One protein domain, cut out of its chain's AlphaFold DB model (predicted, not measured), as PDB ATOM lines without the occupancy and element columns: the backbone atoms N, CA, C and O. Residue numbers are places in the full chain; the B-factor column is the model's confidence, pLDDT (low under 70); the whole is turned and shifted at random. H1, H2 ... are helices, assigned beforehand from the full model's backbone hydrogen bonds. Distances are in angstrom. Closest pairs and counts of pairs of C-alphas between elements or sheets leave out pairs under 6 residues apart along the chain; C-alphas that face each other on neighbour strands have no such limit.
ATOM      1  N   THR A  14      28.081 -45.158  17.883       77.88
ATOM      2  CA  THR A  14      26.863 -45.310  17.087       77.88
ATOM      3  C   THR A  14      25.702 -44.548  17.729       77.88
ATOM      4  O   THR A  14      25.546 -44.542  18.954       77.88
ATOM      5  N   THR A  15      24.844 -43.937  16.906       76.25
ATOM      6  CA  THR A  15      23.673 -43.171  17.372       76.25
ATOM      7  C   THR A  15      22.822 -43.979  18.358       76.25
ATOM      8  O   THR A  15      22.401 -43.453  19.384       76.25
ATOM      9  N   GLY A  16      22.649 -45.285  18.109       81.38
ATOM     10  CA  GLY A  16      21.895 -46.186  18.986       81.38
ATOM     11  C   GLY A  16      22.488 -46.337  20.394       81.38
ATOM     12  O   GLY A  16      21.742 -46.327  21.369       81.38
ATOM     13  N   LYS A  17      23.822 -46.397  20.532       82.44
ATOM     14  CA  LYS A  17      24.481 -46.408  21.850       82.44
ATOM     15  C   LYS A  17      24.248 -45.099  22.607       82.44
ATOM     16  O   LYS A  17      23.963 -45.130  23.802       82.44
ATOM     17  N   GLY A  18      24.314 -43.965  21.906       84.38
ATOM     18  CA  GLY A  18      24.021 -42.649  22.478       84.38
ATOM     19  C   GLY A  18      22.589 -42.538  23.003       84.38
ATOM     20  O   GLY A  18      22.390 -42.093  24.134       84.38
ATOM     21  N   VAL A  19      21.607 -43.011  22.225       86.38
ATOM     22  CA  VAL A  19      20.195 -43.048  22.642       86.38
ATOM     23  C   VAL A  19      20.003 -43.953  23.859       86.38
ATOM     24  O   VAL A  19      19.304 -43.562  24.788       86.38
ATOM     25  N   GLY A  20      20.655 -45.121  23.902       88.12
ATOM     26  CA  GLY A  20      20.578 -46.032  25.049       88.12
ATOM     27  C   GLY A  20      21.081 -45.404  26.354       88.12
ATOM     28  O   GLY A  20      20.405 -45.481  27.378       88.12
ATOM     29  N   ILE A  21      22.230 -44.719  26.311       88.00
ATOM     30  CA  ILE A  21      22.785 -44.004  27.475       88.00
ATOM     31  C   ILE A  21      21.852 -42.862  27.903       88.00
ATOM     32  O   ILE A  21      21.591 -42.691  29.091       88.00
ATOM     33  N   TYR A  22      21.310 -42.106  26.945       88.69
ATOM     34  CA  TYR A  22      20.347 -41.044  27.232       88.69
ATOM     35  C   TYR A  22      19.063 -41.580  27.880       88.69
ATOM     36  O   TYR A  22      18.627 -41.042  28.898       88.69
ATOM     37  N   ALA A  23      18.491 -42.661  27.345       89.19
ATOM     38  CA  ALA A  23      17.305 -43.298  27.906       89.19
ATOM     39  C   ALA A  23      17.558 -43.778  29.342       89.19
ATOM     40  O   ALA A  23      16.736 -43.528  30.222       89.19
ATOM     41  N   LEU A  24      18.725 -44.377  29.608       92.25
ATOM     42  CA  LEU A  24      19.129 -44.780  30.954       92.25
ATOM     43  C   LEU A  24      19.199 -43.580  31.916       92.25
ATOM     44  O   LEU A  24      18.666 -43.657  33.019       92.25
ATOM     45  N   CYS A  25      19.800 -42.459  31.501       89.44
ATOM     46  CA  CYS A  25      19.848 -41.239  32.314       89.44
ATOM     47  C   CYS A  25      18.450 -40.672  32.606       89.44
ATOM     48  O   CYS A  25      18.190 -40.251  33.731       89.44
ATOM     49  N   ILE A  26      17.539 -40.682  31.628       90.88
ATOM     50  CA  ILE A  26      16.149 -40.246  31.828       90.88
ATOM     51  C   ILE A  26      15.429 -41.156  32.823       90.88
ATOM     52  O   ILE A  26      14.816 -40.655  33.763       90.88
ATOM     53  N   VAL A  27      15.536 -42.476  32.664       92.56
ATOM     54  CA  VAL A  27      14.914 -43.439  33.585       92.56
ATOM     55  C   VAL A  27      15.457 -43.254  35.002       92.56
ATOM     56  O   VAL A  27      14.671 -43.122  35.937       92.56
ATOM     57  N   CYS A  28      16.781 -43.152  35.168       91.06
ATOM     58  CA  CYS A  28      17.400 -42.872  36.465       91.06
ATOM     59  C   CYS A  28      16.893 -41.563  37.083       91.06
ATOM     60  O   CYS A  28      16.594 -41.535  38.274       91.06
ATOM     61  N   LEU A  29      16.760 -40.493  36.290       89.06
ATOM     62  CA  LEU A  29      16.231 -39.216  36.768       89.06
ATOM     63  C   LEU A  29      14.779 -39.349  37.242       89.06
ATOM     64  O   LEU A  29      14.454 -38.890  38.334       89.06
ATOM     65  N   VAL A  30      13.915 -39.991  36.453       90.44
ATOM     66  CA  VAL A  30      12.496 -40.187  36.790       90.44
ATOM     67  C   VAL A  30      12.349 -41.014  38.067       90.44
ATOM     68  O   VAL A  30      11.571 -40.643  38.945       90.44
ATOM     69  N   VAL A  31      13.135 -42.086  38.211       90.06
ATOM     70  CA  VAL A  31      13.168 -42.900  39.435       90.06
ATOM     71  C   VAL A  31      13.619 -42.059  40.628       90.06
ATOM     72  O   VAL A  31      12.963 -42.097  41.667       90.06
ATOM     73  N   LEU A  32      14.677 -41.252  40.489       86.56
ATOM     74  CA  LEU A  32      15.140 -40.370  41.567       86.56
ATOM     75  C   LEU A  32      14.072 -39.353  41.984       86.56
ATOM     76  O   LEU A  32      13.882 -39.126  43.176       86.56
ATOM     77  N   ILE A  33      13.376 -38.750  41.017       87.00
ATOM     78  CA  ILE A  33      12.299 -37.791  41.276       87.00
ATOM     79  C   ILE A  33      11.150 -38.483  42.016       87.00
ATOM     80  O   ILE A  33      10.697 -37.968  43.035       87.00
ATOM     81  N   HIS A  34      10.718 -39.665  41.567       87.56
ATOM     82  CA  HIS A  34       9.661 -40.426  42.238       87.56
ATOM     83  C   HIS A  34      10.051 -40.819  43.667       87.56
ATOM     84  O   HIS A  34       9.271 -40.622  44.598       87.56
ATOM     85  N   VAL A  35      11.267 -41.332  43.860       86.31
ATOM     86  CA  VAL A  35      11.771 -41.712  45.186       86.31
ATOM     87  C   VAL A  35      11.894 -40.490  46.094       86.31
ATOM     88  O   VAL A  35      11.524 -40.571  47.260       86.31
ATOM     89  N   SER A  36      12.351 -39.347  45.579       82.50
ATOM     90  CA  SER A  36      12.433 -38.106  46.354       82.50
ATOM     91  C   SER A  36      11.064 -37.495  46.664       82.50
ATOM     92  O   SER A  36      10.937 -36.817  47.678       82.50
ATOM     93  N   ALA A  37      10.055 -37.705  45.815       81.06
ATOM     94  CA  ALA A  37       8.706 -37.183  46.022       81.06
ATOM     95  C   ALA A  37       7.899 -38.016  47.033       81.06
ATOM     96  O   ALA A  37       7.134 -37.459  47.816       81.06
ATOM     97  N   HIS A  38       8.074 -39.342  47.036       79.06
ATOM     98  CA  HIS A  38       7.353 -40.250  47.938       79.06
ATOM     99  C   HIS A  38       8.150 -40.633  49.194       79.06
ATOM    100  O   HIS A  38       7.569 -41.021  50.207       79.06
ATOM    101  N   GLY A  39       9.478 -40.536  49.152       68.00
ATOM    102  CA  GLY A  39      10.364 -40.884  50.253       68.00
ATOM    103  C   GLY A  39      10.743 -39.669  51.090       68.00
ATOM    104  O   GLY A  39      11.398 -38.752  50.610       68.00
ATOM    105  N   LYS A  40      10.450 -39.708  52.394       66.75
ATOM    106  CA  LYS A  40      10.939 -38.711  53.371       66.75
ATOM    107  C   LYS A  40      12.471 -38.697  53.547       66.75
ATOM    108  O   LYS A  40      12.982 -37.808  54.217       66.75
ATOM    109  N   LEU A  41      13.193 -39.685  53.001       62.00
ATOM    110  CA  LEU A  41      14.627 -39.895  53.244       62.00
ATOM    111  C   LEU A  41      15.567 -39.111  52.317       62.00
ATOM    112  O   LEU A  41      16.737 -38.952  52.661       62.00
ATOM    113  N   MET A  42      15.115 -38.656  51.147       67.19
ATOM    114  CA  MET A  42      16.005 -38.029  50.162       67.19
ATOM    115  C   MET A  42      15.823 -36.515  50.125       67.19
ATOM    116  O   MET A  42      14.732 -36.009  49.880       67.19
ATOM    117  N   SER A  43      16.922 -35.789  50.340       79.62
ATOM    118  CA  SER A  43      16.947 -34.338  50.176       79.62
ATOM    119  C   SER A  43      16.808 -33.968  48.690       79.62
ATOM    120  O   SER A  43      17.547 -34.523  47.867       79.62
ATOM    121  N   PRO A  44      15.958 -32.986  48.330       79.56
ATOM    122  CA  PRO A  44      15.820 -32.491  46.956       79.56
ATOM    123  C   PRO A  44      17.146 -32.028  46.335       79.56
ATOM    124  O   PRO A  44      17.331 -32.086  45.119       79.56
ATOM    125  N   ALA A  45      18.102 -31.609  47.173       85.12
ATOM    126  CA  ALA A  45      19.441 -31.236  46.733       85.12
ATOM    127  C   ALA A  45      20.163 -32.391  46.021       85.12
ATOM    128  O   ALA A  45      20.868 -32.164  45.041       85.12
ATOM    129  N   LEU A  46      19.961 -33.639  46.455       85.25
ATOM    130  CA  LEU A  46      20.605 -34.797  45.838       85.25
ATOM    131  C   LEU A  46      20.085 -35.034  44.418       85.25
ATOM    132  O   LEU A  46      20.879 -35.305  43.519       85.25
ATOM    133  N   VAL A  47      18.782 -34.848  44.191       85.81
ATOM    134  CA  VAL A  47      18.178 -34.913  42.850       85.81
ATOM    135  C   VAL A  47      18.770 -33.834  41.942       85.81
ATOM    136  O   VAL A  47      19.105 -34.114  40.793       85.81
ATOM    137  N   PHE A  48      18.972 -32.623  42.466       86.31
ATOM    138  CA  PHE A  48      19.608 -31.533  41.728       86.31
ATOM    139  C   PHE A  48      21.062 -31.852  41.333       86.31
ATOM    140  O   PHE A  48      21.441 -31.690  40.171       86.31
ATOM    141  N   PHE A  49      21.876 -32.368  42.258       89.62
ATOM    142  CA  PHE A  49      23.251 -32.769  41.941       89.62
ATOM    143  C   PHE A  49      23.303 -33.960  40.980       89.62
ATOM    144  O   PHE A  49      24.126 -33.963  40.066       89.62
ATOM    145  N   ALA A  50      22.402 -34.933  41.126       87.75
ATOM    146  CA  ALA A  50      22.284 -36.053  40.200       87.75
ATOM    147  C   ALA A  50      21.899 -35.582  38.787       87.75
ATOM    148  O   ALA A  50      22.477 -36.051  37.809       87.75
ATOM    149  N   TYR A  51      20.988 -34.610  38.672       88.56
ATOM    150  CA  TYR A  51      20.621 -33.989  37.398       88.56
ATOM    151  C   TYR A  51      21.834 -33.363  36.700       88.56
ATOM    152  O   TYR A  51      22.071 -33.626  35.519       88.56
ATOM    153  N   LEU A  52      22.630 -32.571  37.429       90.12
ATOM    154  CA  LEU A  52      23.839 -31.950  36.883       90.12
ATOM    155  C   LEU A  52      24.911 -32.987  36.527       90.12
ATOM    156  O   LEU A  52      25.519 -32.894  35.460       90.12
ATOM    157  N   ALA A  53      25.122 -33.988  37.384       89.50
ATOM    158  CA  ALA A  53      26.093 -35.053  37.154       89.50
ATOM    159  C   ALA A  53      25.748 -35.881  35.907       89.50
ATOM    160  O   ALA A  53      26.631 -36.165  35.098       89.50
ATOM    161  N   MET A  54      24.469 -36.212  35.702       88.88
ATOM    162  CA  MET A  54      24.010 -36.918  34.502       88.88
ATOM    163  C   MET A  54      24.177 -36.069  33.241       88.88
ATOM    164  O   MET A  54      24.707 -36.563  32.248       88.88
ATOM    165  N   GLY A  55      23.815 -34.780  33.285       86.69
ATOM    166  CA  GLY A  55      24.047 -33.857  32.169       86.69
ATOM    167  C   GLY A  55      25.532 -33.729  31.808       86.69
ATOM    168  O   GLY A  55      25.900 -33.713  30.629       86.69
ATOM    169  N   PHE A  56      26.412 -33.703  32.812       88.06
ATOM    170  CA  PHE A  56      27.861 -33.701  32.609       88.06
ATOM    171  C   PHE A  56      28.366 -35.021  32.004       88.06
ATOM    172  O   PHE A  56      29.138 -34.999  31.042       88.06
ATOM    173  N   ALA A  57      27.908 -36.166  32.517       86.06
ATOM    174  CA  ALA A  57      28.271 -37.486  32.005       86.06
ATOM    175  C   ALA A  57      27.842 -37.669  30.541       86.06
ATOM    176  O   ALA A  57      28.642 -38.108  29.714       86.06
ATOM    177  N   LEU A  58      26.625 -37.244  30.191       86.00
ATOM    178  CA  LEU A  58      26.117 -37.215  28.818       86.00
ATOM    179  C   LEU A  58      27.023 -36.385  27.903       86.00
ATOM    180  O   LEU A  58      27.459 -36.867  26.858       86.00
ATOM    181  N   ASN A  59      27.406 -35.180  28.326       86.62
ATOM    182  CA  ASN A  59      28.345 -34.355  27.563       86.62
ATOM    183  C   ASN A  59      29.735 -34.983  27.421       86.62
ATOM    184  O   ASN A  59      30.423 -34.779  26.422       86.62
ATOM    185  N   ARG A  60      30.188 -35.723  28.431       82.81
ATOM    186  CA  ARG A  60      31.506 -36.353  28.400       82.81
ATOM    187  C   ARG A  60      31.530 -37.591  27.507       82.81
ATOM    188  O   ARG A  60      32.533 -37.799  26.830       82.81
ATOM    189  N   ILE A  61      30.466 -38.391  27.527       82.81
ATOM    190  CA  ILE A  61      30.387 -39.694  26.855       82.81
ATOM    191  C   ILE A  61      29.735 -39.547  25.481       82.81
ATOM    192  O   ILE A  61      30.341 -39.866  24.463       82.81
ATOM    193  N   VAL A  62      28.508 -39.027  25.447       80.50
ATOM    194  CA  VAL A  62      27.691 -38.971  24.234       80.50
ATOM    195  C   VAL A  62      28.139 -37.838  23.328       80.50
ATOM    196  O   VAL A  62      28.452 -38.086  22.170       80.50
ATOM    197  N   LEU A  63      28.253 -36.612  23.839       79.69
ATOM    198  CA  LEU A  63      28.601 -35.470  22.991       79.69
ATOM    199  C   LEU A  63      30.016 -35.571  22.409       79.69
ATOM    200  O   LEU A  63      30.234 -35.205  21.260       79.69
ATOM    201  N   ARG A  64      30.972 -36.091  23.189       77.06
ATOM    202  CA  ARG A  64      32.341 -36.342  22.714       77.06
ATOM    203  C   ARG A  64      32.405 -37.476  21.686       77.06
ATOM    204  O   ARG A  64      33.261 -37.425  20.819       77.06
ATOM    205  N   GLY A  65      31.546 -38.489  21.814       71.62
ATOM    206  CA  GLY A  65      31.532 -39.653  20.924       71.62
ATOM    207  C   GLY A  65      30.691 -39.485  19.655       71.62
ATOM    208  O   GLY A  65      30.928 -40.217  18.700       71.62
ATOM    209  N   LEU A  66      29.709 -38.570  19.649       72.19
ATOM    210  CA  LEU A  66      28.801 -38.320  18.515       72.19
ATOM    211  C   LEU A  66      29.182 -37.096  17.680       72.19
ATOM    212  O   LEU A  66      28.899 -37.086  16.488       72.19
ATOM    213  N   ILE A  67      29.745 -36.049  18.292       71.69
ATOM    214  CA  ILE A  67      30.093 -34.819  17.577       71.69
ATOM    215  C   ILE A  67      31.602 -34.729  17.425       71.69
ATOM    216  O   ILE A  67      32.327 -34.485  18.393       71.69
ATOM    217  N   GLU A  68      32.046 -34.826  16.177       70.00
ATOM    218  CA  GLU A  68      33.363 -34.365  15.778       70.00
ATOM    219  C   GLU A  68      33.302 -32.856  15.532       70.00
ATOM    220  O   GLU A  68      32.516 -32.337  14.736       70.00
ATOM    221  N   TRP A  69      34.087 -32.121  16.305       68.75
ATOM    222  CA  TRP A  69      34.056 -30.669  16.302       68.75
ATOM    223  C   TRP A  69      34.948 -30.144  15.175       68.75
ATOM    224  O   TRP A  69      36.170 -30.229  15.278       68.75
ATOM    225  N   HIS A  70      34.362 -29.557  14.128       61.31
ATOM    226  CA  HIS A  70      35.122 -29.086  12.968       61.31
ATOM    227  C   HIS A  70      36.082 -27.928  13.330       61.31
ATOM    228  O   HIS A  70      35.628 -26.904  13.853       61.31
ATOM    229  N   PRO A  71      37.391 -28.020  13.013       63.81
ATOM    230  CA  PRO A  71      38.417 -27.086  13.495       63.81
ATOM    231  C   PRO A  71      38.185 -25.626  13.076       63.81
ATOM    232  O   PRO A  71      38.546 -24.717  13.815       63.81
ATOM    233  N   VAL A  72      37.524 -25.391  11.937       61.84
ATOM    234  CA  VAL A  72      37.274 -24.040  11.390       61.84
ATOM    235  C   VAL A  72      36.110 -23.309  12.080       61.84
ATOM    236  O   VAL A  72      36.126 -22.087  12.178       61.84
ATOM    237  N   TYR A  73      35.116 -24.035  12.607       56.00
ATOM    238  CA  TYR A  73      33.937 -23.443  13.269       56.00
ATOM    239  C   TYR A  73      33.999 -23.541  14.804       56.00
ATOM    240  O   TYR A  73      33.087 -23.097  15.510       56.00
ATOM    241  N   ASN A  74      35.100 -24.081  15.329       59.50
ATOM    242  CA  ASN A  74      35.376 -24.252  16.751       59.50
ATOM    243  C   ASN A  74      35.907 -22.976  17.401       59.50
ATOM    244  O   ASN A  74      37.007 -22.950  17.955       59.50
ATOM    245  N   THR A  75      35.111 -21.907  17.419       71.06
ATOM    246  CA  THR A  75      35.409 -20.861  18.399       71.06
ATOM    247  C   THR A  75      35.137 -21.431  19.792       71.06
ATOM    248  O   THR A  75      34.095 -22.049  20.033       71.06
ATOM    249  N   LEU A  76      36.071 -21.236  20.729       65.25
ATOM    250  CA  LEU A  76      35.911 -21.661  22.130       65.25
ATOM    251  C   LEU A  76      34.560 -21.205  22.707       65.25
ATOM    252  O   LEU A  76      33.937 -21.936  23.478       65.25
ATOM    253  N   GLY A  77      34.067 -20.040  22.272       69.75
ATOM    254  CA  GLY A  77      32.746 -19.516  22.614       69.75
ATOM    255  C   GLY A  77      31.576 -20.372  22.111       69.75
ATOM    256  O   GLY A  77      30.674 -20.681  22.888       69.75
ATOM    257  N   ASN A  78      31.583 -20.818  20.851       73.50
ATOM    258  CA  ASN A  78      30.500 -21.660  20.325       73.50
ATOM    259  C   ASN A  78      30.493 -23.051  20.964       73.50
ATOM    260  O   ASN A  78      29.438 -23.546  21.360       73.50
ATOM    261  N   VAL A  79      31.671 -23.661  21.110       73.75
ATOM    262  CA  VAL A  79      31.805 -25.006  21.686       73.75
ATOM    263  C   VAL A  79      31.386 -25.008  23.155       73.75
ATOM    264  O   VAL A  79      30.653 -25.895  23.591       73.75
ATOM    265  N   SER A  80      31.804 -23.998  23.923       75.12
ATOM    266  CA  SER A  80      31.419 -23.864  25.331       75.12
ATOM    267  C   SER A  80      29.926 -23.590  25.491       75.12
ATOM    268  O   SER A  80      29.279 -24.276  26.277       75.12
ATOM    269  N   ARG A  81      29.332 -22.680  24.706       79.94
ATOM    270  CA  ARG A  81      27.886 -22.398  24.758       79.94
ATOM    271  C   ARG A  81      27.044 -23.615  24.371       79.94
ATOM    272  O   ARG A  81      26.020 -23.888  25.002       79.94
ATOM    273  N   ALA A  82      27.476 -24.370  23.364       79.00
ATOM    274  CA  ALA A  82      26.824 -25.608  22.961       79.00
ATOM    275  C   ALA A  82      26.911 -26.670  24.065       79.00
ATOM    276  O   ALA A  82      25.872 -27.193  24.471       79.00
ATOM    277  N   LYS A  83      28.110 -26.916  24.616       80.69
ATOM    278  CA  LYS A  83      28.326 -27.856  25.727       80.69
ATOM    279  C   LYS A  83      27.534 -27.455  26.968       80.69
ATOM    280  O   LYS A  83      26.773 -28.267  27.475       80.69
ATOM    281  N   LEU A  84      27.642 -26.214  27.433       82.12
ATOM    282  CA  LEU A  84      26.928 -25.741  28.623       82.12
ATOM    283  C   LEU A  84      25.415 -25.834  28.445       82.12
ATOM    284  O   LEU A  84      24.730 -26.359  29.317       82.12
ATOM    285  N   GLY A  85      24.886 -25.416  27.294       83.88
ATOM    286  CA  GLY A  85      23.458 -25.548  27.035       83.88
ATOM    287  C   GLY A  85      23.014 -27.010  26.934       83.88
ATOM    288  O   GLY A  85      21.957 -27.351  27.447       83.88
ATOM    289  N   MET A  86      23.810 -27.894  26.316       83.19
ATOM    290  CA  MET A  86      23.515 -29.335  26.306       83.19
ATOM    291  C   MET A  86      23.629 -29.979  27.684       83.19
ATOM    292  O   MET A  86      22.893 -30.915  27.938       83.19
ATOM    293  N   MET A  87      24.489 -29.477  28.572       87.06
ATOM    294  CA  MET A  87      24.596 -29.958  29.951       87.06
ATOM    295  C   MET A  87      23.391 -29.528  30.786       87.06
ATOM    296  O   MET A  87      22.878 -30.307  31.577       87.06
ATOM    297  N   LEU A  88      22.957 -28.277  30.631       85.81
ATOM    298  CA  LEU A  88      21.960 -27.660  31.503       85.81
ATOM    299  C   LEU A  88      20.529 -27.978  31.059       85.81
ATOM    300  O   LEU A  88      19.655 -28.167  31.897       85.81
ATOM    301  N   LEU A  89      20.308 -28.103  29.748       86.88
ATOM    302  CA  LEU A  89      19.030 -28.462  29.123       86.88
ATOM    303  C   LEU A  89      19.111 -29.850  28.468       86.88
ATOM    304  O   LEU A  89      18.506 -30.089  27.418       86.88
ATOM    305  N   TRP A  90      19.883 -30.762  29.067       86.00
ATOM    306  CA  TRP A  90      20.124 -32.102  28.530       86.00
ATOM    307  C   TRP A  90      18.848 -32.904  28.218       86.00
ATOM    308  O   TRP A  90      18.840 -33.559  27.173       86.00
ATOM    309  N   PRO A  91      17.739 -32.821  28.990       85.50
ATOM    310  CA  PRO A  91      16.544 -33.599  28.676       85.50
ATOM    311  C   PRO A  91      15.923 -33.199  27.335       85.50
ATOM    312  O   PRO A  91      15.373 -34.051  26.651       85.50
ATOM    313  N   ILE A  92      16.045 -31.929  26.937       86.88
ATOM    314  CA  ILE A  92      15.402 -31.373  25.738       86.88
ATOM    315  C   ILE A  92      16.367 -31.362  24.546       86.88
ATOM    316  O   ILE A  92      15.976 -31.655  23.419       86.88
ATOM    317  N   ARG A  93      17.647 -31.037  24.768       85.50
ATOM    318  CA  ARG A  93      18.614 -30.864  23.672       85.50
ATOM    319  C   ARG A  93      19.105 -32.176  23.066       85.50
ATOM    320  O   ARG A  93      19.367 -32.208  21.868       85.50
ATOM    321  N   TYR A  94      19.216 -33.246  23.853       83.81
ATOM    322  CA  TYR A  94      19.666 -34.547  23.345       83.81
ATOM    323  C   TYR A  94      18.690 -35.184  22.341       83.81
ATOM    324  O   TYR A  94      19.158 -35.621  21.293       83.81
ATOM    325  N   PRO A  95      17.359 -35.176  22.563       85.06
ATOM    326  CA  PRO A  95      16.392 -35.600  21.549       85.06
ATOM    327  C   PRO A  95      16.545 -34.858  20.220       85.06
ATOM    328  O   PRO A  95      16.559 -35.485  19.165       85.06
ATOM    329  N   VAL A  96      16.729 -33.533  20.270       85.81
ATOM    330  CA  VAL A  96      16.961 -32.709  19.072       85.81
ATOM    331  C   VAL A  96      18.254 -33.124  18.366       85.81
ATOM    332  O   VAL A  96      18.264 -33.259  17.147       85.81
ATOM    333  N   LEU A  97      19.327 -33.379  19.117       84.50
ATOM    334  CA  LEU A  97      20.611 -33.831  18.577       84.50
ATOM    335  C   LEU A  97      20.506 -35.212  17.914       84.50
ATOM    336  O   LEU A  97      21.029 -35.408  16.819       84.50
ATOM    337  N   PHE A  98      19.800 -36.163  18.529       85.56
ATOM    338  CA  PHE A  98      19.566 -37.471  17.917       85.56
ATOM    339  C   PHE A  98      18.701 -37.371  16.664       85.56
ATOM    340  O   PHE A  98      18.986 -38.056  15.686       85.56
ATOM    341  N   PHE A  99      17.690 -36.501  16.666       84.38
ATOM    342  CA  PHE A  99      16.869 -36.244  15.486       84.38
ATOM    343  C   PHE A  99      17.698 -35.647  14.344       84.38
ATOM    344  O   PHE A  99      17.629 -36.141  13.224       84.38
ATOM    345  N   GLN A 100      18.543 -34.651  14.629       82.12
ATOM    346  CA  GLN A 100      19.462 -34.074  13.642       82.12
ATOM    347  C   GLN A 100      20.392 -35.135  13.048       82.12
ATOM    348  O   GLN A 100      20.513 -35.224  11.831       82.12
ATOM    349  N   LEU A 101      20.986 -35.990  13.887       82.12
ATOM    350  CA  LEU A 101      21.841 -37.085  13.421       82.12
ATOM    351  C   LEU A 101      21.082 -38.131  12.601       82.12
ATOM    352  O   LEU A 101      21.642 -38.695  11.667       82.12
ATOM    353  N   LEU A 102      19.823 -38.407  12.942       82.38
ATOM    354  CA  LEU A 102      18.978 -39.330  12.190       82.38
ATOM    355  C   LEU A 102      18.669 -38.764  10.802       82.38
ATOM    356  O   LEU A 102      18.830 -39.476   9.814       82.38
ATOM    357  N   VAL A 103      18.288 -37.487  10.722       82.38
ATOM    358  CA  VAL A 103      18.031 -36.801   9.447       82.38
ATOM    359  C   VAL A 103      19.295 -36.771   8.591       82.38
ATOM    360  O   VAL A 103      19.242 -37.195   7.444       82.38
ATOM    361  N   SER A 104      20.444 -36.378   9.150       77.69
ATOM    362  CA  SER A 104      21.726 -36.366   8.423       77.69
ATOM    363  C   SER A 104      22.223 -37.747   7.992       77.69
ATOM    364  O   SER A 104      23.110 -37.824   7.157       77.69
ATOM    365  N   LYS A 105      21.707 -38.834   8.576       72.25
ATOM    366  CA  LYS A 105      22.030 -40.203   8.151       72.25
ATOM    367  C   LYS A 105      21.137 -40.689   7.001       72.25
ATOM    368  O   LYS A 105      21.525 -41.612   6.290       72.25
ATOM    369  N   HIS A 106      19.929 -40.140   6.878       70.25
ATOM    370  CA  HIS A 106      18.936 -40.548   5.883       70.25
ATOM    371  C   HIS A 106      18.860 -39.624   4.655       70.25
ATOM    372  O   HIS A 106      18.286 -40.048   3.653       70.25
ATOM    373  N   LEU A 107      19.405 -38.405   4.736       54.62
ATOM    374  CA  LEU A 107      19.664 -37.508   3.600       54.62
ATOM    375  C   LEU A 107      21.061 -37.754   3.025       54.62
ATOM    376  O   LEU A 107      21.182 -37.696   1.784       54.62
TER     377      LEU A 107
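This is residues 14 to 107 of the 107 residues of an uncharacterized protein of Paraburkholderia atlantica (UniProt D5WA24). A long helical hairpin, H1 and H2 side by side, makes the long axis; H3 slants off H2, and H4 turns a corner from H3 and runs along residues 15 to 26 of H1. Residues 70 to 78 stick out. The printed part has 94 residues with four named helices, H1 to H4, and no named strand: all helix. It is only just loose, close to compact, with a radius of gyration of the C-alphas of 15.2 A, spanning 51 by 30 by 17 A.

H1, residues 15 to 38, touches H2, residues 44 to 66, in a hairpin at a shallow tilt of 1 degrees, closest at the C-alphas of Gly 18 and Val 62, 5.5 A. H4, residues 90 to 106, completes a bundle, helices roughly aligned, touching H1 at C-alphas Thr 15 and Phe 98, 7.0 A. Residues 52 to 59 of H2 alone touch H3, residues 76 to 88, at a steep tilt of 47 degrees, closest at C-alphas Gly 55 and Met 87, 4.5 A. H3 and H4 only just touch, only at the corner, with 3 pairs of C-alphas within 8 A. Every O i to N i+4 pair is within hydrogen-bond range in H1 and H3, 17 of 19 in H2 and 11 of 13 in H4.

H1 runs 34.8 A from C-alpha 15 at (23.673, -43.171, 17.372); H2 spans 31.8 A, H3 17.8 A, and H4 24.2 A to C-alpha 106 at (18.936, -40.548, 5.883).

The printed part has no cut and no long link. Residues 39 to 42, 69 to 74, 76 to 77 and 107 have pLDDT under 70.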